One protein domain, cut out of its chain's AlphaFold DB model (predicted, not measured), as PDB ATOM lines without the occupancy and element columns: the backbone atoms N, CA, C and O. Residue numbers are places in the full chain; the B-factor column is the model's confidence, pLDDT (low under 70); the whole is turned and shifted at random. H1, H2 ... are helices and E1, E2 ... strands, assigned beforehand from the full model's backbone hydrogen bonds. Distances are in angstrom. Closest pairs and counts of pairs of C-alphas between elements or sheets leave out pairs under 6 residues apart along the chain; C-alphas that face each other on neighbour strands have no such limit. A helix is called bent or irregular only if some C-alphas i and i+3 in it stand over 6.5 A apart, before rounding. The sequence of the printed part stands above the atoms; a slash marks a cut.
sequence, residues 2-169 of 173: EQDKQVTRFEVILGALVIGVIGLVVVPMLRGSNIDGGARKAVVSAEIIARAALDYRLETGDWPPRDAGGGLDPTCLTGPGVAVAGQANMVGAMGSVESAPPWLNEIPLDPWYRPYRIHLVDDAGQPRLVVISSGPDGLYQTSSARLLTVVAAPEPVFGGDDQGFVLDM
ATOM      1  N   GLU A   2      43.849  35.768 103.514       69.94
ATOM      2  CA  GLU A   2      43.774  34.350 103.082       69.94
ATOM      3  C   GLU A   2      42.508  34.036 102.255       69.94
ATOM      4  O   GLU A   2      42.569  33.284 101.285       69.94
ATOM      5  N   GLN A   3      41.372  34.674 102.573       65.62
ATOM      6  CA  GLN A   3      40.131  34.543 101.792       65.62
ATOM      7  C   GLN A   3      40.256  35.101 100.365       65.62
ATOM      8  O   GLN A   3      39.748  34.486  99.431       65.62
ATOM      9  N   ASP A   4      40.998  36.195 100.173       71.00
ATOM     10  CA  ASP A   4      41.174  36.823  98.854       71.00
ATOM     11  C   ASP A   4      41.898  35.881  97.880       71.00
ATOM     12  O   ASP A   4      41.511  35.749  96.722       71.00
ATOM     13  N   LYS A   5      42.884  35.115  98.373       71.50
ATOM     14  CA  LYS A   5      43.594  34.104  97.573       71.50
ATOM     15  C   LYS A   5      42.708  32.933  97.151       71.50
ATOM     16  O   LYS A   5      42.965  32.341  96.103       71.50
ATOM     17  N   GLN A   6      41.710  32.557  97.954       71.56
ATOM     18  CA  GLN A   6      40.810  31.454  97.605       71.56
ATOM     19  C   GLN A   6      39.815  31.859  96.515       71.56
ATOM     20  O   GLN A   6      39.597  31.083  95.586       71.56
ATOM     21  N   VAL A   7      39.291  33.087  96.574       75.81
ATOM     22  CA  VAL A   7      38.385  33.625  95.545       75.81
ATOM     23  C   VAL A   7      39.098  33.726  94.193       75.81
ATOM     24  O   VAL A   7      38.585  33.213  93.202       75.81
ATOM     25  N   THR A   8      40.330  34.252  94.154       83.25
ATOM     26  CA  THR A   8      41.096  34.364  92.898       83.25
ATOM     27  C   THR A   8      41.396  33.002  92.264       83.25
ATOM     28  O   THR A   8      41.348  32.857  91.046       83.25
ATOM     29  N   ARG A   9      41.690  31.970  93.067       83.31
ATOM     30  CA  ARG A   9      41.941  30.616  92.538       83.31
ATOM     31  C   ARG A   9      40.684  30.006  91.927       83.31
ATOM     32  O   ARG A   9      40.773  29.380  90.875       83.31
ATOM     33  N   PHE A  10      39.536  30.191  92.573       86.75
ATOM     34  CA  PHE A  10      38.271  29.662  92.076       86.75
ATOM     35  C   PHE A  10      37.854  30.333  90.763       86.75
ATOM     36  O   PHE A  10      37.485  29.644  89.815       86.75
ATOM     37  N   GLU A  11      37.988  31.656  90.676       85.94
ATOM     38  CA  GLU A  11      37.656  32.424  89.474       85.94
ATOM     39  C   GLU A  11      38.519  32.025  88.269       85.94
ATOM     40  O   GLU A  11      37.996  31.802  87.178       85.94
ATOM     41  N   VAL A  12      39.827  31.828  88.471       89.25
ATOM     42  CA  VAL A  12      40.739  31.387  87.402       89.25
ATOM     43  C   VAL A  12      40.407  29.970  86.924       89.25
ATOM     44  O   VAL A  12      40.407  29.714  85.720       89.25
ATOM     45  N   ILE A  13      40.088  29.050  87.842       91.00
ATOM     46  CA  ILE A  13      39.700  27.676  87.487       91.00
ATOM     47  C   ILE A  13      38.376  27.674  86.713       91.00
ATOM     48  O   ILE A  13      38.264  26.998  85.690       91.00
ATOM     49  N   LEU A  14      37.390  28.456  87.164       91.81
ATOM     50  CA  LEU A  14      36.097  28.571  86.494       91.81
ATOM     51  C   LEU A  14      36.247  29.188  85.097       91.81
ATOM     52  O   LEU A  14      35.690  28.664  84.134       91.81
ATOM     53  N   GLY A  15      37.047  30.251  84.968       93.06
ATOM     54  CA  GLY A  15      37.334  30.893  83.686       93.06
ATOM     55  C   GLY A  15      37.999  29.940  82.692       93.06
ATOM     56  O   GLY A  15      37.556  29.833  81.548       93.06
ATOM     57  N   ALA A  16      39.004  29.179  83.135       90.94
ATOM     58  CA  ALA A  16      39.663  28.180  82.295       90.94
ATOM     59  C   ALA A  16      38.699  27.067  81.844       90.94
ATOM     60  O   ALA A  16      38.749  26.638  80.692       90.94
ATOM     61  N   LEU A  17      37.791  26.632  82.725       94.81
ATOM     62  CA  LEU A  17      36.799  25.605  82.407       94.81
ATOM     63  C   LEU A  17      35.791  26.092  81.361       94.81
ATOM     64  O   LEU A  17      35.519  25.379  80.397       94.81
ATOM     65  N   VAL A  18      35.289  27.323  81.496       94.62
ATOM     66  CA  VAL A  18      34.365  27.922  80.519       94.62
ATOM     67  C   VAL A  18      35.034  28.071  79.153       94.62
ATOM     68  O   VAL A  18      34.455  27.669  78.143       94.62
ATOM     69  N   ILE A  19      36.272  28.574  79.106       91.75
ATOM     70  CA  ILE A  19      37.028  28.706  77.852       91.75
ATOM     71  C   ILE A  19      37.266  27.331  77.213       91.75
ATOM     72  O   ILE A  19      37.097  27.184  76.003       91.75
ATOM     73  N   GLY A  20      37.601  26.314  78.013       92.88
ATOM     74  CA  GLY A  20      37.787  24.945  77.531       92.88
ATOM     75  C   GLY A  20      36.526  24.365  76.886       92.88
ATOM     76  O   GLY A  20      36.596  23.801  75.794       92.88
ATOM     77  N   VAL A  21      35.362  24.556  77.516       92.00
ATOM     78  CA  VAL A  21      34.072  24.089  76.977       92.00
ATOM     79  C   VAL A  21      33.704  24.833  75.692       92.00
ATOM     80  O   VAL A  21      33.317  24.195  74.714       92.00
ATOM     81  N   ILE A  22      33.877  26.159  75.653       89.75
ATOM     82  CA  ILE A  22      33.623  26.956  74.442       89.75
ATOM     83  C   ILE A  22      34.532  26.491  73.301       89.75
ATOM     84  O   ILE A  22      34.049  26.262  72.195       89.75
ATOM     85  N   GLY A  23      35.826  26.290  73.563       86.94
ATOM     86  CA  GLY A  23      36.770  25.790  72.563       86.94
ATOM     87  C   GLY A  23      36.346  24.441  71.976       86.94
ATOM     88  O   GLY A  23      36.406  24.253  70.762       86.94
ATOM     89  N   LEU A  24      35.843  23.530  72.814       87.00
ATOM     90  CA  LEU A  24      35.404  22.199  72.387       87.00
ATOM     91  C   LEU A  24      34.163  22.242  71.480       87.00
ATOM     92  O   LEU A  24      34.052  21.428  70.566       87.00
ATOM     93  N   VAL A  25      33.262  23.208  71.685       84.94
ATOM     94  CA  VAL A  25      32.039  23.369  70.877       84.94
ATOM     95  C   VAL A  25      32.280  24.198  69.611       84.94
ATOM     96  O   VAL A  25      31.786  23.857  68.538       84.94
ATOM     97  N   VAL A  26      33.053  25.282  69.701       80.12
ATOM     98  CA  VAL A  26      33.213  26.251  68.603       80.12
ATOM     99  C   VAL A  26      34.137  25.732  67.499       80.12
ATOM    100  O   VAL A  26      33.856  25.933  66.316       80.12
ATOM    101  N   VAL A  27      35.221  25.031  67.849       77.50
ATOM    102  CA  VAL A  27      36.197  24.518  66.869       77.50
ATOM    103  C   VAL A  27      35.574  23.583  65.816       77.50
ATOM    104  O   VAL A  27      35.854  23.793  64.632       77.50
ATOM    105  N   PRO A  28      34.732  22.583  66.156       72.69
ATOM    106  CA  PRO A  28      34.102  21.746  65.135       72.69
ATOM    107  C   PRO A  28      33.107  22.521  64.256       72.69
ATOM    108  O   PRO A  28      33.069  22.280  63.050       72.69
ATOM    109  N   MET A  29      32.367  23.499  64.801       71.12
ATOM    110  CA  MET A  29      31.422  24.305  64.007       71.12
ATOM    111  C   MET A  29      32.123  25.183  62.961       71.12
ATOM    112  O   MET A  29      31.641  25.292  61.836       71.12
ATOM    113  N   LEU A  30      33.283  25.761  63.289       65.69
ATOM    114  CA  LEU A  30      34.070  26.567  62.342       65.69
ATOM    115  C   LEU A  30      34.707  25.736  61.217       65.69
ATOM    116  O   LEU A  30      35.005  26.268  60.148       65.69
ATOM    117  N   ARG A  31      34.937  24.437  61.443       63.53
ATOM    118  CA  ARG A  31      35.474  23.540  60.410       63.53
ATOM    119  C   ARG A  31      34.403  23.092  59.416       63.53
ATOM    120  O   ARG A  31      34.708  23.012  58.234       63.53
ATOM    121  N   GLY A  32      33.169  22.855  59.866       59.38
ATOM    122  CA  GLY A  32      32.077  22.401  58.995       59.38
ATOM    123  C   GLY A  32      31.641  23.437  57.953       59.38
ATOM    124  O   GLY A  32      31.498  23.107  56.782       59.38
ATOM    125  N   SER A  33      31.509  24.709  58.337       60.84
ATOM    126  CA  SER A  33      30.967  25.751  57.445       60.84
ATOM    127  C   SER A  33      31.853  26.083  56.236       60.84
ATOM    128  O   SER A  33      31.344  26.483  55.190       60.84
ATOM    129  N   ASN A  34      33.172  25.912  56.354       59.69
ATOM    130  CA  ASN A  34      34.108  26.196  55.264       59.69
ATOM    131  C   ASN A  34      34.150  25.082  54.207       59.69
ATOM    132  O   ASN A  34      34.400  25.369  53.036       59.69
ATOM    133  N   ILE A  35      33.887  23.832  54.604       64.56
ATOM    134  CA  ILE A  35      33.914  22.675  53.697       64.56
ATOM    135  C   ILE A  35      32.773  22.789  52.675       64.56
ATOM    136  O   ILE A  35      33.015  22.693  51.471       64.56
ATOM    137  N   ASP A  36      31.566  23.126  53.134       75.31
ATOM    138  CA  ASP A  36      30.394  23.272  52.260       75.31
ATOM    139  C   ASP A  36      30.503  24.491  51.329       75.31
ATOM    140  O   ASP A  36      30.087  24.449  50.168       75.31
ATOM    141  N   GLY A  37      31.084  25.592  51.820       85.31
ATOM    142  CA  GLY A  37      31.299  26.802  51.025       85.31
ATOM    143  C   GLY A  37      32.303  26.588  49.892       85.31
ATOM    144  O   GLY A  37      32.073  27.041  48.768       85.31
ATOM    145  N   GLY A  38      33.387  25.856  50.176       90.12
ATOM    146  CA  GLY A  38      34.369  25.449  49.177       90.12
ATOM    147  C   GLY A  38      33.727  24.603  48.083       90.12
ATOM    148  O   GLY A  38      33.743  25.003  46.923       90.12
ATOM    149  N   ALA A  39      33.074  23.497  48.446       90.62
ATOM    150  CA  ALA A  39      32.448  22.597  47.476       90.62
ATOM    151  C   ALA A  39      31.473  23.326  46.529       90.62
ATOM    152  O   ALA A  39      31.577  23.195  45.311       90.62
ATOM    153  N   ARG A  40      30.598  24.193  47.058       90.69
ATOM    154  CA  ARG A  40      29.668  24.978  46.225       90.69
ATOM    155  C   ARG A  40      30.382  25.928  45.270       90.69
ATOM    156  O   ARG A  40      30.033  25.992  44.094       90.69
ATOM    157  N   LYS A  41      31.396  26.657  45.750       93.06
ATOM    158  CA  LYS A  41      32.210  27.525  44.886       93.06
ATOM    159  C   LYS A  41      32.931  26.705  43.812       93.06
ATOM    160  O   LYS A  41      33.061  27.179  42.681       93.06
ATOM    161  N   ALA A  42      33.366  25.491  44.156       94.56
ATOM    162  CA  ALA A  42      34.038  24.603  43.226       94.56
ATOM    163  C   ALA A  42      33.130  24.233  42.046       94.56
ATOM    164  O   ALA A  42      33.550  24.385  40.900       94.56
ATOM    165  N   VAL A  43      31.885  23.841  42.334       94.44
ATOM    166  CA  VAL A  43      30.861  23.493  41.333       94.44
ATOM    167  C   VAL A  43      30.490  24.691  40.458       94.44
ATOM    168  O   VAL A  43      30.497  24.576  39.237       94.44
ATOM    169  N   VAL A  44      30.238  25.865  41.051       94.88
ATOM    170  CA  VAL A  44      29.881  27.078  40.286       94.88
ATOM    171  C   VAL A  44      31.003  27.486  39.328       94.88
ATOM    172  O   VAL A  44      30.750  27.828  38.176       94.88
ATOM    173  N   SER A  45      32.258  27.433  39.775       95.19
ATOM    174  CA  SER A  45      33.391  27.793  38.911       95.19
ATOM    175  C   SER A  45      33.617  26.745  37.815       95.19
ATOM    176  O   SER A  45      33.931  27.107  36.683       95.19
ATOM    177  N   ALA A  46      33.391  25.460  38.119       95.94
ATOM    178  CA  ALA A  46      33.414  24.385  37.131       95.94
ATOM    179  C   ALA A  46      32.339  24.578  36.045       95.94
ATOM    180  O   ALA A  46      32.627  24.382  34.867       95.94
ATOM    181  N   GLU A  47      31.135  25.026  36.416       95.31
ATOM    182  CA  GLU A  47      30.075  25.380  35.465       95.31
ATOM    183  C   GLU A  47      30.486  26.544  34.550       95.31
ATOM    184  O   GLU A  47      30.303  26.466  33.336       95.31
ATOM    185  N   ILE A  48      31.076  27.610  35.106       94.75
ATOM    186  CA  ILE A  48      31.544  28.769  34.324       94.75
ATOM    187  C   ILE A  48      32.590  28.337  33.290       94.75
ATOM    188  O   ILE A  48      32.480  28.691  32.116       94.75
ATOM    189  N   ILE A  49      33.571  27.531  33.708       95.00
ATOM    190  CA  ILE A  49      34.588  26.972  32.808       95.00
ATOM    191  C   ILE A  49      33.931  26.101  31.731       95.00
ATOM    192  O   ILE A  49      34.307  26.183  30.561       95.00
ATOM    193  N   ALA A  50      32.937  25.291  32.105       94.88
ATOM    194  CA  ALA A  50      32.259  24.412  31.168       94.88
ATOM    195  C   ALA A  50      31.507  25.181  30.075       94.88
ATOM    196  O   ALA A  50      31.613  24.847  28.894       94.88
ATOM    197  N   ARG A  51      30.789  26.237  30.466       94.31
ATOM    198  CA  ARG A  51      30.087  27.129  29.538       94.31
ATOM    199  C   ARG A  51      31.062  27.868  28.626       94.31
ATOM    200  O   ARG A  51      30.852  27.873  27.422       94.31
ATOM    201  N   ALA A  52      32.173  28.376  29.158       93.75
ATOM    202  CA  ALA A  52      33.201  29.023  28.342       93.75
ATOM    203  C   ALA A  52      33.827  28.071  27.305       93.75
ATOM    204  O   ALA A  52      34.053  28.457  26.162       93.75
ATOM    205  N   ALA A  53      34.076  26.810  27.676       93.69
ATOM    206  CA  ALA A  53      34.564  25.799  26.738       93.69
ATOM    207  C   ALA A  53      33.525  25.434  25.662       93.69
ATOM    208  O   ALA A  53      33.897  25.130  24.526       93.69
ATOM    209  N   LEU A  54      32.232  25.471  26.000       93.12
ATOM    210  CA  LEU A  54      31.153  25.328  25.027       93.12
ATOM    211  C   LEU A  54      31.099  26.526  24.071       93.12
ATOM    212  O   LEU A  54      31.061  26.321  22.862       93.12
ATOM    213  N   ASP A  55      31.147  27.752  24.584       91.56
ATOM    214  CA  ASP A  55      31.128  28.964  23.759       91.56
ATOM    215  C   ASP A  55      32.323  28.988  22.791       91.56
ATOM    216  O   ASP A  55      32.141  29.205  21.591       91.56
ATOM    217  N   TYR A  56      33.516  28.608  23.267       90.44
ATOM    218  CA  TYR A  56      34.692  28.370  22.420       90.44
ATOM    219  C   TYR A  56      34.380  27.406  21.272       90.44
ATOM    220  O   TYR A  56      34.694  27.678  20.110       90.44
ATOM    221  N   ARG A  57      33.739  26.272  21.579       91.12
ATOM    222  CA  ARG A  57      33.381  25.252  20.588       91.12
ATOM    223  C   ARG A  57      32.353  25.752  19.580       91.12
ATOM    224  O   ARG A  57      32.439  25.383  18.408       91.12
ATOM    225  N   LEU A  58      31.386  26.552  20.017       89.12
ATOM    226  CA  LEU A  58      30.355  27.120  19.152       89.12
ATOM    227  C   LEU A  58      30.929  28.155  18.181       89.12
ATOM    228  O   LEU A  58      30.504  28.195  17.028       89.12
ATOM    229  N   GLU A  59      31.902  28.953  18.616       87.06
ATOM    230  CA  GLU A  59      32.501  30.006  17.791       87.06
ATOM    231  C   GLU A  59      33.607  29.493  16.864       87.06
ATOM    232  O   GLU A  59      33.664  29.871  15.695       87.06
ATOM    233  N   THR A  60      34.488  28.625  17.366       86.12
ATOM    234  CA  THR A  60      35.646  28.129  16.601       86.12
ATOM    235  C   THR A  60      35.329  26.886  15.777       86.12
ATOM    236  O   THR A  60      36.041  26.572  14.826       86.12
ATOM    237  N   GLY A  61      34.269  26.159  16.138       87.62
ATOM    238  CA  GLY A  61      33.953  24.860  15.555       87.62
ATOM    239  C   GLY A  61      34.866  23.728  16.032       87.62
ATOM    240  O   GLY A  61      34.682  22.605  15.565       87.62
ATOM    241  N   ASP A  62      35.781  23.985  16.975       89.81
ATOM    242  CA  ASP A  62      36.737  23.037  17.555       89.81
ATOM    243  C   ASP A  62      36.674  23.033  19.087       89.81
ATOM    244  O   ASP A  62      36.246  23.993  19.711       89.81
ATOM    245  N   TRP A  63      37.018  21.914  19.728       91.19
ATOM    246  CA  TRP A  63      37.180  21.914  21.190       91.19
ATOM    247  C   TRP A  63      38.529  22.544  21.563       91.19
ATOM    248  O   TRP A  63      39.439  22.524  20.727       91.19
ATOM    249  N   PRO A  64      38.700  23.048  22.801       90.69
ATOM    250  CA  PRO A  64      40.017  23.433  23.294       90.69
ATOM    251  C   PRO A  64      41.056  22.320  23.054       90.69
ATOM    252  O   PRO A  64      40.709  21.133  23.092       90.69
ATOM    253  N   PRO A  65      42.324  22.663  22.775       90.50
ATOM    254  CA  PRO A  65      43.354  21.667  22.517       90.50
ATOM    255  C   PRO A  65      43.537  20.760  23.737       90.50
ATOM    256  O   PRO A  65      43.282  21.161  24.869       90.50
ATOM    257  N   ARG A  66      43.963  19.516  23.519       89.81
ATOM    258  CA  ARG A  66      44.221  18.595  24.631       89.81
ATOM    259  C   ARG A  66      45.580  18.861  25.269       89.81
ATOM    260  O   ARG A  66      46.553  19.110  24.560       89.81
ATOM    261  N   ASP A  67      45.646  18.736  26.588       86.62
ATOM    262  CA  ASP A  67      46.893  18.756  27.344       86.62
ATOM    263  C   ASP A  67      47.597  17.383  27.329       86.62
ATOM    264  O   ASP A  67      47.084  16.378  26.822       86.62
ATOM    265  N   ALA A  68      48.795  17.318  27.917       80.31
ATOM    266  CA  ALA A  68      49.560  16.073  28.030       80.31
ATOM    267  C   ALA A  68      48.872  14.999  28.904       80.31
ATOM    268  O   ALA A  68      49.225  13.823  28.819       80.31
ATOM    269  N   GLY A  69      47.907  15.389  29.743       81.12
ATOM    270  CA  GLY A  69      47.098  14.497  30.573       81.12
ATOM    271  C   GLY A  69      45.848  13.961  29.868       81.12
ATOM    272  O   GLY A  69      45.105  13.180  30.463       81.12
ATOM    273  N   GLY A  70      45.608  14.360  28.614       82.31
ATOM    274  CA  GLY A  70      44.421  14.000  27.840       82.31
ATOM    275  C   GLY A  70      43.168  14.806  28.198       82.31
ATOM    276  O   GLY A  70      42.110  14.558  27.607       82.31
ATOM    277  N   GLY A  71      43.275  15.758  29.130       88.62
ATOM    278  CA  GLY A  71      42.252  16.761  29.406       88.62
ATOM    279  C   GLY A  71      42.239  17.849  28.335       88.62
ATOM    280  O   GLY A  71      43.084  17.863  27.445       88.62
ATOM    281  N   LEU A  72      41.255  18.739  28.386       90.19
ATOM    282  CA  LEU A  72      41.238  19.955  27.579       90.19
ATOM    283  C   LEU A  72      42.044  21.042  28.295       90.19
ATOM    284  O   LEU A  72      41.859  21.253  29.493       90.19
ATOM    285  N   ASP A  73      42.913  21.723  27.559       88.75
ATOM    286  CA  ASP A  73      43.714  22.838  28.042       88.75
ATOM    287  C   ASP A  73      42.855  24.115  28.092       88.75
ATOM    288  O   ASP A  73      42.429  24.617  27.047       88.75
ATOM    289  N   PRO A  74      42.579  24.665  29.287       87.00
ATOM    290  CA  PRO A  74      41.748  25.852  29.418       87.00
ATOM    291  C   PRO A  74      42.483  27.157  29.085       87.00
ATOM    292  O   PRO A  74      41.844  28.207  29.062       87.00
ATOM    293  N   THR A  75      43.799  27.136  28.835       85.81
ATOM    294  CA  THR A  75      44.590  28.351  28.563       85.81
ATOM    295  C   THR A  75      44.080  29.118  27.347       85.81
ATOM    296  O   THR A  75      44.119  30.346  27.349       85.81
ATOM    297  N   CYS A  76      43.528  28.427  26.344       84.12
ATOM    298  CA  CYS A  76      42.957  29.064  25.158       84.12
ATOM    299  C   CYS A  76      41.616  29.766  25.423       84.12
ATOM    300  O   CYS A  76      41.183  30.568  24.599       84.12
ATOM    301  N   LEU A  77      40.952  29.476  26.551       87.25
ATOM    302  CA  LEU A  77      39.719  30.162  26.961       87.25
ATOM    303  C   LEU A  77      40.009  31.584  27.441       87.25
ATOM    304  O   LEU A  77      39.137  32.453  27.421       87.25
ATOM    305  N   THR A  78      41.248  31.818  27.862       81.88
ATOM    306  CA  THR A  78      41.758  33.142  28.165       81.88
ATOM    307  C   THR A  78      42.495  33.679  26.944       81.88
ATOM    308  O   THR A  78      43.265  32.971  26.303       81.88
ATOM    309  N   GLY A  79      42.219  34.924  26.572       66.69
ATOM    310  CA  GLY A  79      42.752  35.523  25.348       66.69
ATOM    311  C   GLY A  79      44.284  35.585  25.336       66.69
ATOM    312  O   GLY A  79      44.931  35.400  26.374       66.69
ATOM    313  N   PRO A  80      44.894  35.881  24.175       55.56
ATOM    314  CA  PRO A  80      46.345  35.947  24.052       55.56
ATOM    315  C   PRO A  80      46.933  36.934  25.073       55.56
ATOM    316  O   PRO A  80      46.687  38.136  25.007       55.56
ATOM    317  N   GLY A  81      47.718  36.414  26.024       49.72
ATOM    318  CA  GLY A  81      48.435  37.209  27.030       49.72
ATOM    319  C   GLY A  81      47.888  37.151  28.459       49.72
ATOM    320  O   GLY A  81      48.505  37.737  29.348       49.72
ATOM    321  N   VAL A  82      46.798  36.428  28.723       48.38
ATOM    322  CA  VAL A  82      46.342  36.186  30.098       48.38
ATOM    323  C   VAL A  82      47.089  34.975  30.658       48.38
ATOM    324  O   VAL A  82      46.995  33.860  30.154       48.38
ATOM    325  N   ALA A  83      47.908  35.200  31.683       46.53
ATOM    326  CA  ALA A  83      48.574  34.121  32.399       46.53
ATOM    327  C   ALA A  83      47.552  33.344  33.239       46.53
ATOM    328  O   ALA A  83      46.773  33.942  33.980       46.53
ATOM    329  N   VAL A  84      47.594  32.013  33.178       50.84
ATOM    330  CA  VAL A  84      46.930  31.170  34.180       50.84
ATOM    331  C   VAL A  84      47.554  31.486  35.537       50.84
ATOM    332  O   VAL A  84      48.781  31.473  35.673       50.84
ATOM    333  N   ALA A  85      46.731  31.788  36.542       46.94
ATOM    334  CA  ALA A  85      47.213  32.074  37.887       46.94
ATOM    335  C   ALA A  85      48.055  30.890  38.406       46.94
ATOM    336  O   ALA A  85      47.531  29.814  38.680       46.94
ATOM    337  N   GLY A  86      49.373  31.087  38.513       48.47
ATOM    338  CA  GLY A  86      50.320  30.077  39.003       48.47
ATOM    339  C   GLY A  86      51.128  29.320  37.941       48.47
ATOM    340  O   GLY A  86      51.962  28.501  38.322       48.47
ATOM    341  N   GLN A  87      50.964  29.601  36.643       45.19
ATOM    342  CA  GLN A  87      51.753  28.967  35.578       45.19
ATOM    343  C   GLN A  87      52.576  30.017  34.811       45.19
ATOM    344  O   GLN A  87      52.034  30.949  34.217       45.19
ATOM    345  N   ALA A  88      53.909  29.894  34.845       38.31
ATOM    346  CA  ALA A  88      54.817  30.773  34.108       38.31
ATOM    347  C   ALA A  88      54.683  30.489  32.604       38.31
ATOM    348  O   ALA A  88      55.130  29.455  32.110       38.31
ATOM    349  N   ASN A  89      54.008  31.391  31.895       48.06
ATOM    350  CA  ASN A  89      53.563  31.167  30.527       48.06
ATOM    351  C   ASN A  89      54.706  31.430  29.524       48.06
ATOM    352  O   ASN A  89      55.156  32.565  29.372       48.06
ATOM    353  N   MET A  90      55.160  30.389  28.820       42.69
ATOM    354  CA  MET A  90      55.952  30.517  27.588       42.69
ATOM    355  C   MET A  90      54.978  30.623  26.409       42.69
ATOM    356  O   MET A  90      54.719  29.647  25.712       42.69
ATOM    357  N   VAL A  91      54.396  31.808  26.210       47.47
ATOM    358  CA  VAL A  91      53.509  32.085  25.069       47.47
ATOM    359  C   VAL A  91      54.370  32.271  23.821       47.47
ATOM    360  O   VAL A  91      54.914  33.345  23.574       47.47
ATOM    361  N   GLY A  92      54.515  31.201  23.044       42.00
ATOM    362  CA  GLY A  92      55.162  31.212  21.740       42.00
ATOM    363  C   GLY A  92      54.355  30.404  20.730       42.00
ATOM    364  O   GLY A  92      54.344  29.182  20.787       42.00
ATOM    365  N   ALA A  93      53.750  31.111  19.772       42.94
ATOM    366  CA  ALA A  93      53.364  30.604  18.454       42.94
ATOM    367  C   ALA A  93      52.166  29.632  18.343       42.94
ATOM    368  O   ALA A  93      52.265  28.611  17.666       42.94
ATOM    369  N   MET A  94      50.989  30.005  18.856       47.81
ATOM    370  CA  MET A  94      49.735  29.601  18.197       47.81
ATOM    371  C   MET A  94      49.102  30.828  17.549       47.81
ATOM    372  O   MET A  94      49.067  31.904  18.143       47.81
ATOM    373  N   GLY A  95      48.739  30.666  16.274       45.25
ATOM    374  CA  GLY A  95      48.308  31.724  15.369       45.25
ATOM    375  C   GLY A  95      47.283  32.653  16.000       45.25
ATOM    376  O   GLY A  95      46.375  32.217  16.702       45.25
ATOM    377  N   SER A  96      47.473  33.945  15.753       44.28
ATOM    378  CA  SER A  96      46.557  34.994  16.167       44.28
ATOM    379  C   SER A  96      45.158  34.681  15.630       44.28
ATOM    380  O   SER A  96      44.888  34.850  14.443       44.28
ATOM    381  N   VAL A  97      44.276  34.187  16.502       50.41
ATOM    382  CA  VAL A  97      42.830  34.315  16.314       50.41
ATOM    383  C   VAL A  97      42.555  35.797  16.530       50.41
ATOM    384  O   VAL A  97      42.349  36.261  17.650       50.41
ATOM    385  N   GLU A  98      42.712  36.579  15.467       44.91
ATOM    386  CA  GLU A  98      42.392  37.996  15.493       44.91
ATOM    387  C   GLU A  98      40.888  38.139  15.790       44.91
ATOM    388  O   GLU A  98      40.045  37.727  14.998       44.91
ATOM    389  N   SER A  99      40.568  38.766  16.929       51.88
ATOM    390  CA  SER A  99      39.295  39.453  17.208       51.88
ATOM    391  C   SER A  99      38.145  38.718  17.929       51.88
ATOM    392  O   SER A  99      37.049  39.282  17.971       51.88
ATOM    393  N   ALA A 100      38.337  37.562  18.572       57.06
ATOM    394  CA  ALA A 100      37.361  37.101  19.576       57.06
ATOM    395  C   ALA A 100      37.733  37.665  20.966       57.06
ATOM    396  O   ALA A 100      38.896  37.542  21.369       57.06
ATOM    397  N   PRO A 101      36.810  38.321  21.702       68.31
ATOM    398  CA  PRO A 101      37.048  38.621  23.109       68.31
ATOM    399  C   PRO A 101      37.271  37.305  23.869       68.31
ATOM    400  O   PRO A 101      36.714  36.277  23.489       68.31
ATOM    401  N   PRO A 102      38.091  37.305  24.928       83.12
ATOM    402  CA  PRO A 102      38.340  36.086  25.679       83.12
ATOM    403  C   PRO A 102      37.038  35.561  26.299       83.12
ATOM    404  O   PRO A 102      36.280  36.338  26.883       83.12
ATOM    405  N   TRP A 103      36.795  34.250  26.217       89.00
ATOM    406  CA  TRP A 103      35.639  33.614  26.864       89.00
ATOM    407  C   TRP A 103      35.720  33.716  28.391       89.00
ATOM    408  O   TRP A 103      34.698  33.774  29.073       89.00
ATOM    409  N   LEU A 104      36.941  33.785  28.930       88.31
ATOM    410  CA  LEU A 104      37.224  34.043  30.337       88.31
ATOM    411  C   LEU A 104      38.296  35.123  30.497       88.31
ATOM    412  O   LEU A 104      39.346  35.081  29.859       88.31
ATOM    413  N   ASN A 105      38.073  36.058  31.424       87.12
ATOM    414  CA  ASN A 105      39.093  37.044  31.807       87.12
ATOM    415  C   ASN A 105      40.267  36.398  32.553       87.12
ATOM    416  O   ASN A 105      41.399  36.850  32.428       87.12
ATOM    417  N   GLU A 106      39.982  35.361  33.336       88.69
ATOM    418  CA  GLU A 106      40.949  34.529  34.044       88.69
ATOM    419  C   GLU A 106      40.348  33.136  34.250       88.69
ATOM    420  O   GLU A 106      39.125  32.983  34.324       88.69
ATOM    421  N   ILE A 107      41.199  32.117  34.360       89.50
ATOM    422  CA  ILE A 107      40.753  30.776  34.743       89.50
ATOM    423  C   ILE A 107      40.647  30.758  36.267       89.50
ATOM    424  O   ILE A 107      41.680  30.899  36.933       89.50
ATOM    425  N   PRO A 108      39.445  30.589  36.846       93.12
ATOM    426  CA  PRO A 108      39.320  30.539  38.289       93.12
ATOM    427  C   PRO A 108      40.050  29.305  38.822       93.12
ATOM    428  O   PRO A 108      39.916  28.202  38.289       93.12
ATOM    429  N   LEU A 109      40.809  29.494  39.897       94.38
ATOM    430  CA  LEU A 109      41.306  28.380  40.694       94.38
ATOM    431  C   LEU A 109      40.182  27.842  41.574       94.38
ATOM    432  O   LEU A 109      39.261  28.571  41.964       94.38
ATOM    433  N   ASP A 110      40.284  26.565  41.916       94.94
ATOM    434  CA  ASP A 110      39.381  25.967  42.882       94.94
ATOM    435  C   ASP A 110      39.556  26.610  44.283       94.94
ATOM    436  O   ASP A 110      40.507  27.364  44.530       94.94
ATOM    437  N   PRO A 111      38.638  26.367  45.236       94.38
ATOM    438  CA  PRO A 111      38.719  26.939  46.586       94.38
ATOM    439  C   PRO A 111      40.004  26.598  47.349       94.38
ATOM    440  O   PRO A 111      40.310  27.246  48.350       94.38
ATOM    441  N   TRP A 112      40.738  25.587  46.888       93.88
ATOM    442  CA  TRP A 112      41.987  25.110  47.459       93.88
ATOM    443  C   TRP A 112      43.194  25.462  46.575       93.88
ATOM    444  O   TRP A 112      44.252  24.845  46.709       93.88
ATOM    445  N   TYR A 113      43.040  26.484  45.722       94.50
ATOM    446  CA  TYR A 113      44.070  27.098  44.882       94.50
ATOM    447  C   TYR A 113      44.717  26.153  43.867       94.50
ATOM    448  O   TYR A 113      45.904  26.277  43.558       94.50
ATOM    449  N   ARG A 114      43.945  25.208  43.334       94.38
ATOM    450  CA  ARG A 114      44.388  24.269  42.302       94.38
ATOM    451  C   ARG A 114      43.642  24.488  40.984       94.38
ATOM    452  O   ARG A 114      42.520  24.996  40.987       94.38
ATOM    453  N   PRO A 115      44.263  24.137  39.845       94.00
ATOM    454  CA  PRO A 115      43.600  24.217  38.553       94.00
ATOM    455  C   PRO A 115      42.530  23.130  38.420       94.00
ATOM    456  O   PRO A 115      42.703  22.002  38.892       94.00
ATOM    457  N   TYR A 116      41.448  23.463  37.722       95.12
ATOM    458  CA  TYR A 116      40.441  22.493  37.308       95.12
ATOM    459  C   TYR A 116      40.969  21.590  36.198       95.12
ATOM    460  O   TYR A 116      41.785  22.002  35.373       95.12
ATOM    461  N   ARG A 117      40.447  20.367  36.141       94.75
ATOM    462  CA  ARG A 117      40.654  19.442  35.026       94.75
ATOM    463  C   ARG A 117      39.399  19.383  34.182       94.75
ATOM    464  O   ARG A 117      38.306  19.215  34.718       94.75
ATOM    465  N   ILE A 118      39.562  19.508  32.873       95.19
ATOM    466  CA  ILE A 118      38.460  19.469  31.917       95.19
ATOM    467  C   ILE A 118      38.582  18.187  31.105       95.19
ATOM    468  O   ILE A 118      39.616  17.920  30.499       95.19
ATOM    469  N   HIS A 119      37.518  17.402  31.055       94.88
ATOM    470  CA  HIS A 119      37.443  16.179  30.276       94.88
ATOM    471  C   HIS A 119      36.320  16.292  29.256       94.88
ATOM    472  O   HIS A 119      35.172  16.560  29.601       94.88
ATOM    473  N   LEU A 120      36.659  16.041  27.993       93.25
ATOM    474  CA  LEU A 120      35.673  15.765  26.961       93.25
ATOM    475  C   LEU A 120      35.437  14.260  26.920       93.25
ATOM    476  O   LEU A 120      36.328  13.499  26.527       93.25
ATOM    477  N   VAL A 121      34.247  13.859  27.345       91.88
ATOM    478  CA  VAL A 121      33.790  12.475  27.378       91.88
ATOM    479  C   VAL A 121      32.783  12.293  26.253       91.88
ATOM    480  O   VAL A 121      31.875  13.101  26.114       91.88
ATOM    481  N   ASP A 122      32.933  11.253  25.444       86.62
ATOM    482  CA  ASP A 122      31.937  10.904  24.430       86.62
ATOM    483  C   ASP A 122      31.183   9.658  24.894       86.62
ATOM    484  O   ASP A 122      31.804   8.641  25.213       86.62
ATOM    485  N   ASP A 123      29.859   9.758  24.978       79.62
ATOM    486  CA  ASP A 123      28.976   8.641  25.299       79.62
ATOM    487  C   ASP A 123      27.991   8.428  24.151       79.62
ATOM    488  O   ASP A 123      27.081   9.224  23.927       79.62
ATOM    489  N   ALA A 124      28.220   7.371  23.371       79.69
ATOM    490  CA  ALA A 124      27.401   7.002  22.217       79.69
ATOM    491  C   ALA A 124      27.166   8.141  21.192       79.69
ATOM    492  O   ALA A 124      26.113   8.195  20.552       79.69
ATOM    493  N   GLY A 125      28.143   9.036  20.999       81.19
ATOM    494  CA  GLY A 125      28.048  10.168  20.072       81.19
ATOM    495  C   GLY A 125      27.390  11.412  20.674       81.19
ATOM    496  O   GLY A 125      27.129  12.375  19.947       81.19
ATOM    497  N   GLN A 126      27.110  11.403  21.979       83.94
ATOM    498  CA  GLN A 126      26.738  12.586  22.739       83.94
ATOM    499  C   GLN A 126      27.954  13.057  23.548       83.94
ATOM    500  O   GLN A 126      28.257  12.485  24.602       83.94
ATOM    501  N   PRO A 127      28.676  14.089  23.072       88.75
ATOM    502  CA  PRO A 127      29.791  14.633  23.822       88.75
ATOM    503  C   PRO A 127      29.285  15.296  25.102       88.75
ATOM    504  O   PRO A 127      28.239  15.943  25.127       88.75
ATOM    505  N   ARG A 128      30.058  15.155  26.168       91.12
ATOM    506  CA  ARG A 128      29.807  15.737  27.480       91.12
ATOM    507  C   ARG A 128      31.080  16.373  27.983       91.12
ATOM    508  O   ARG A 128      32.170  15.806  27.845       91.12
ATOM    509  N   LEU A 129      30.941  17.551  28.565       93.75
ATOM    510  CA  LEU A 129      32.058  18.241  29.180       93.75
ATOM    511  C   LEU A 129      32.001  18.034  30.689       93.75
ATOM    512  O   LEU A 129      30.994  18.330  31.326       93.75
ATOM    513  N   VAL A 130      33.087  17.535  31.260       95.56
ATOM    514  CA  VAL A 130      33.198  17.267  32.691       95.56
ATOM    515  C   VAL A 130      34.332  18.116  33.249       95.56
ATOM    516  O   VAL A 130      35.482  17.942  32.854       95.56
ATOM    517  N   VAL A 131      34.020  19.042  34.154       96.00
ATOM    518  CA  VAL A 131      35.004  19.936  34.786       96.00
ATOM    519  C   VAL A 131      35.099  19.605  36.270       96.00
ATOM    520  O   VAL A 131      34.087  19.642  36.963       96.00
ATOM    521  N   ILE A 132      36.297  19.268  36.757       96.12
ATOM    522  CA  ILE A 132      36.512  18.712  38.103       96.12
ATOM    523  C   ILE A 132      37.621  19.463  38.848       96.12
ATOM    524  O   ILE A 132      38.691  19.725  38.299       96.12
ATOM    525  N   SER A 133      37.369  19.764  40.119       95.88
ATOM    526  CA  SER A 133      38.342  20.139  41.148       95.88
ATOM    527  C   SER A 133      38.696  18.909  41.984       95.88
ATOM    528  O   SER A 133      37.821  18.107  42.310       95.88
ATOM    529  N   SER A 134      39.969  18.791  42.374       95.81
ATOM    530  CA  SER A 134      40.486  17.665  43.171       95.81
ATOM    531  C   SER A 134      40.151  17.741  44.671       95.81
ATOM    532  O   SER A 134      40.973  17.338  45.488       95.81
ATOM    533  N   GLY A 135      39.043  18.393  45.040       94.12
ATOM    534  CA  GLY A 135      38.525  18.441  46.414       94.12
ATOM    535  C   GLY A 135      39.471  19.055  47.455       94.12
ATOM    536  O   GLY A 135      40.521  19.576  47.102       94.12
ATOM    537  N   PRO A 136      39.138  19.056  48.752       94.50
ATOM    538  CA  PRO A 136      40.033  19.471  49.836       94.50
ATOM    539  C   PRO A 136      41.399  18.777  49.906       94.50
ATOM    540  O   PRO A 136      42.367  19.423  50.318       94.50
ATOM    541  N   ASP A 137      41.498  17.498  49.547       93.62
ATOM    542  CA  ASP A 137      42.670  16.676  49.867       93.62
ATOM    543  C   ASP A 137      43.848  16.804  48.882       93.62
ATOM    544  O   ASP A 137      44.975  16.433  49.222       93.62
ATOM    545  N   GLY A 138      43.636  17.389  47.697       93.75
ATOM    546  CA  GLY A 138      44.708  17.544  46.704       93.75
ATOM    547  C   GLY A 138      44.766  16.440  45.658       93.75
ATOM    548  O   GLY A 138      45.526  16.560  44.696       93.75
ATOM    549  N   LEU A 139      44.018  15.360  45.849       95.12
ATOM    550  CA  LEU A 139      44.192  14.102  45.152       95.12
ATOM    551  C   LEU A 139      43.049  13.910  44.167       95.12
ATOM    552  O   LEU A 139      41.902  13.737  44.538       95.12
ATOM    553  N   TYR A 140      43.383  13.866  42.882       93.00
ATOM    554  CA  TYR A 140      42.401  13.535  41.856       93.00
ATOM    555  C   TYR A 140      42.036  12.044  41.937       93.00
ATOM    556  O   TYR A 140      42.865  11.188  41.614       93.00
ATOM    557  N   GLN A 141      40.812  11.734  42.368       95.38
ATOM    558  CA  GLN A 141      40.358  10.367  42.665       95.38
ATOM    559  C   GLN A 141      39.327   9.834  41.660       95.38
ATOM    560  O   GLN A 141      39.032   8.634  41.626       95.38
ATOM    561  N   THR A 142      38.797  10.695  40.796       94.00
ATOM    562  CA  THR A 142      37.828  10.324  39.769       94.00
ATOM    563  C   THR A 142      38.486   9.477  38.684       94.00
ATOM    564  O   THR A 142      39.272   9.948  37.863       94.00
ATOM    565  N   SER A 143      38.138   8.193  38.654       92.62
ATOM    566  CA  SER A 143      38.649   7.259  37.649       92.62
ATOM    567  C   SER A 143      38.086   7.544  36.253       92.62
ATOM    568  O   SER A 143      36.969   8.042  36.102       92.62
ATOM    569  N   SER A 144      38.805   7.139  35.205       87.44
ATOM    570  CA  SER A 144      38.322   7.276  33.821       87.44
ATOM    571  C   SER A 144      37.006   6.528  33.574       87.44
ATOM    572  O   SER A 144      36.149   7.012  32.843       87.44
ATOM    573  N   ALA A 145      36.800   5.379  34.227       88.25
ATOM    574  CA  ALA A 145      35.526   4.658  34.179       88.25
ATOM    575  C   ALA A 145      34.385   5.455  34.835       88.25
ATOM    576  O   ALA A 145      33.242   5.411  34.377       88.25
ATOM    577  N   ARG A 146      34.691   6.216  35.895       89.69
ATOM    578  CA  ARG A 146      33.713   7.095  36.537       89.69
ATOM    579  C   ARG A 146      33.364   8.286  35.652       89.69
ATOM    580  O   ARG A 146      32.188   8.603  35.551       89.69
ATOM    581  N   LEU A 147      34.338   8.879  34.961       88.81
ATOM    582  CA  LEU A 147      34.086   9.962  33.999       88.81
ATOM    583  C   LEU A 147      33.086   9.558  32.906       88.81
ATOM    584  O   LEU A 147      32.251  10.365  32.524       88.81
ATOM    585  N   LEU A 148      33.136   8.309  32.438       85.81
ATOM    586  CA  LEU A 148      32.205   7.799  31.423       85.81
ATOM    587  C   LEU A 148      30.780   7.594  31.952       85.81
ATOM    588  O   LEU A 148      29.832   7.571  31.176       85.81
ATOM    589  N   THR A 149      30.616   7.427  33.263       86.06
ATOM    590  CA  THR A 149      29.326   7.087  33.891       86.06
ATOM    591  C   THR A 149      28.734   8.220  34.721       86.06
ATOM    592  O   THR A 149      27.596   8.106  35.171       86.06
ATOM    593  N   VAL A 150      29.479   9.308  34.942       85.44
ATOM    594  CA  VAL A 150      28.952  10.504  35.599       85.44
ATOM    595  C   VAL A 150      27.897  11.124  34.689       85.44
ATOM    596  O   VAL A 150      28.100  11.198  33.484       85.44
ATOM    597  N   VAL A 151      26.759  11.521  35.242       82.81
ATOM    598  CA  VAL A 151      25.633  12.111  34.500       82.81
ATOM    599  C   VAL A 151      25.378  13.521  35.012       82.81
ATOM    600  O   VAL A 151      25.693  13.798  36.175       82.81
ATOM    601  N   ALA A 152      24.801  14.398  34.185       79.88
ATOM    602  CA  ALA A 152      24.295  15.669  34.678       79.88
ATOM    603  C   ALA A 152      23.132  15.397  35.646       79.88
ATOM    604  O   ALA A 152      22.022  15.030  35.273       79.88
ATOM    605  N   ALA A 153      23.429  15.522  36.930       74.81
ATOM    606  CA  ALA A 153      22.479  15.478  38.026       74.81
ATOM    607  C   ALA A 153      22.612  16.799  38.797       74.81
ATOM    608  O   ALA A 153      23.647  17.455  38.676       74.81
ATOM    609  N   PRO A 154      21.619  17.197  39.612       73.12
ATOM    610  CA  PRO A 154      21.744  18.388  40.454       73.12
ATOM    611  C   PRO A 154      23.010  18.373  41.328       73.12
ATOM    612  O   PRO A 154      23.556  19.433  41.616       73.12
ATOM    613  N   GLU A 155      23.507  17.184  41.688       78.38
ATOM    614  CA  GLU A 155      24.808  16.981  42.329       78.38
ATOM    615  C   GLU A 155      25.506  15.758  41.694       78.38
ATOM    616  O   GLU A 155      25.211  14.615  42.058       78.38
ATOM    617  N   PRO A 156      26.387  15.953  40.695       83.12
ATOM    618  CA  PRO A 156      27.118  14.850  40.086       83.12
ATOM    619  C   PRO A 156      28.101  14.237  41.091       83.12
ATOM    620  O   PRO A 156      28.813  14.938  41.806       83.12
ATOM    621  N   VAL A 157      28.149  12.903  41.146       87.12
ATOM    622  CA  VAL A 157      28.967  12.175  42.129       87.12
ATOM    623  C   VAL A 157      30.297  11.754  41.512       87.12
ATOM    624  O   VAL A 157      30.351  10.814  40.707       87.12
ATOM    625  N   PHE A 158      31.369  12.403  41.950       92.06
ATOM    626  CA  PHE A 158      32.751  12.123  41.562       92.06
ATOM    627  C   PHE A 158      33.446  11.155  42.536       92.06
ATOM    628  O   PHE A 158      32.813  10.609  43.442       92.06
ATOM    629  N   GLY A 159      34.720  10.842  42.289       90.06
ATOM    630  CA  GLY A 159      35.505   9.982  43.173       90.06
ATOM    631  C   GLY A 159      35.951  10.725  44.432       90.06
ATOM    632  O   GLY A 159      36.561  11.779  44.324       90.06
ATOM    633  N   GLY A 160      35.686  10.158  45.610       92.00
ATOM    634  CA  GLY A 160      36.184  10.711  46.871       92.00
ATOM    635  C   GLY A 160      35.580  12.060  47.232       92.00
ATOM    636  O   GLY A 160      34.364  12.163  47.388       92.00
ATOM    637  N   ASP A 161      36.438  13.064  47.404       91.56
ATOM    638  CA  ASP A 161      36.078  14.451  47.700       91.56
ATOM    639  C   ASP A 161      36.130  15.373  46.465       91.56
ATOM    640  O   ASP A 161      35.832  16.564  46.597       91.56
ATOM    641  N   ASP A 162      36.431  14.834  45.275       94.69
ATOM    642  CA  ASP A 162      36.385  15.561  44.005       94.69
ATOM    643  C   ASP A 162      35.012  16.232  43.811       94.69
ATOM    644  O   ASP A 162      33.959  15.653  44.089       94.69
ATOM    645  N   GLN A 163      35.012  17.464  43.304       94.50
ATOM    646  CA  GLN A 163      33.800  18.254  43.052       94.50
ATOM    647  C   GLN A 163      33.823  18.777  41.626       94.50
ATOM    648  O   GLN A 163      34.886  19.106  41.107       94.50
ATOM    649  N   GLY A 164      32.670  18.923  40.982       94.56
ATOM    650  CA  GLY A 164      32.671  19.336  39.587       94.56
ATOM    651  C   GLY A 164      31.300  19.576  38.993       94.56
ATOM    652  O   GLY A 164      30.282  19.555  39.681       94.56
ATOM    653  N   PHE A 165      31.302  19.794  37.688       95.50
ATOM    654  CA  PHE A 165      30.115  20.034  36.890       95.50
ATOM    655  C   PHE A 165      30.158  19.182  35.622       95.50
ATOM    656  O   PHE A 165      31.230  18.934  35.062       95.50
ATOM    657  N   VAL A 166      28.984  18.731  35.183       94.81
ATOM    658  CA  VAL A 166      28.799  17.949  33.959       94.81
ATOM    659  C   VAL A 166      27.851  18.723  33.060       94.81
ATOM    660  O   VAL A 166      26.720  19.004  33.451       94.81
ATOM    661  N   LEU A 167      28.323  19.075  31.869       93.00
ATOM    662  CA  LEU A 167      27.531  19.717  30.833       93.00
ATOM    663  C   LEU A 167      27.208  18.693  29.747       93.00
ATOM    664  O   LEU A 167      28.081  18.310  28.960       93.00
ATOM    665  N   ASP A 168      25.946  18.272  29.708       90.12
ATOM    666  CA  ASP A 168      25.435  17.373  28.682       90.12
ATOM    667  C   ASP A 168      25.055  18.165  27.426       90.12
ATOM    668  O   ASP A 168      24.244  19.087  27.468       90.12
ATOM    669  N   MET A 169      25.638  17.800  26.282       84.75
ATOM    670  CA  MET A 169      25.366  18.473  25.002       84.75
ATOM    671  C   MET A 169      24.167  17.860  24.263       84.75
ATOM    672  O   MET A 169      23.737  18.381  23.234       84.75
TER     673      MET A 169
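This is residues 2 to 169 of the 173 residues of an uncharacterized protein of bacterium (UniProt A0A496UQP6). A very long helix, H1, reaches out of a small compact body as a free arm made by residues 2 to 33, and with residues 38 to 54 it packs along one face of a small three-stranded sheet. The short helix H3 covers part of the sheet's other face, and the long stretch without a named element, residues 78 to 116, leads from the short helix H2 to the sheet's first strand, E1, in a wide loop whose C-alphas lie 3 to 31 A from the mean of all C-alphas. The printed part has 168 residues, with three named helices and three named strands in the order H1, H2, E1, E2, H3, E3; the sheet, in the order E1, E2, E3, is antiparallel, and the class is mixed, helices and strands. The whole is extended, with a radius of gyration of the C-alphas of 23.8 A and spans of 88 by 36 by 24 A, and the arm makes the length.

Start at C-alpha 2, at (43.774, 34.350, 103.082); from there H1, residues 2 to 60, runs 87.1 A to C-alpha 60 at (35.646, 28.129, 16.601), and you can watch z fall along the way. H1 is neither bent nor irregular, but only just: C-alphas 25 and 28 are 6.3 A apart. Next look for H2, residues 74 to 77, 5.4 A long. Go on to Arg 117, where E1 begins with its C-alpha at (40.654, 19.442, 35.026); E1, residues 117 to 123, is 18.6 A long. E2, residues 126 to 133, measures 23.0 A. H3, residues 144 to 149, measures 9.0 A. E3, residues 163 to 168, covers 16.7 A and ends with C-alpha 168 at (25.435, 17.373, 28.682).

Begin with the sheet, which is twisted, with E1 and E3 as edge strands and E2 as the inner one. E1 and E2 form a hairpin, antiparallel at 155 degrees between their directions; look at N 119 and O 130, 2.8 A apart, and N 128 and O 121, 2.7 A apart. E2 and E3 are antiparallel at 164 degrees; here N 131 and O 165 are 2.9 A apart, and N 167 and O 129 are 2.8 A apart. H1 is on this sheet, over E2 and E3, at a height over the sheet of 4.4 A, only just above the sheet's level. It runs along the strands, at 23 degrees to E2 on the local plane. Its closest C-alphas to E3 are those of Val 43 and Gly 164, 4.9 A apart; to E2, those of Ala 46 and Val 131, 5.3 A apart. H3 is on the opposite face at a height of 9.0 A, slantwise to the strands at 51 degrees to E1 on the local plane. It lies only just over E1 and E2, with 3 C-alphas on each; the closest C-alphas of H3 and E1 are those of Leu 148 and Val 121, 6.4 A apart. H1 and H3 are apart. H2 is not on the sheet; H1 touches it with residues 52 to 56 alone, the closest C-alphas being those of Ala 53 and Leu 77, 6.8 A apart. Every O i to N i+4 pair is within hydrogen-bond range in H3, while H1 has 48 of 55, and H2 is too short for such a pair.

The two C-alphas farthest apart are those of Glu 2 and Gly 61, 88.6 A. Without residues 2 to 33 the body has 136 residues and spans 41 by 36 by 24 A. The printed part has no cut. The links from H1 to H2, H2 to E1 and H3 to E3 are long, with 13, 39 and 13 residues. The mean pLDDT of the printed part is 82.3, and residues 2 to 3, 30 to 35 and 79 to 101 are under 70.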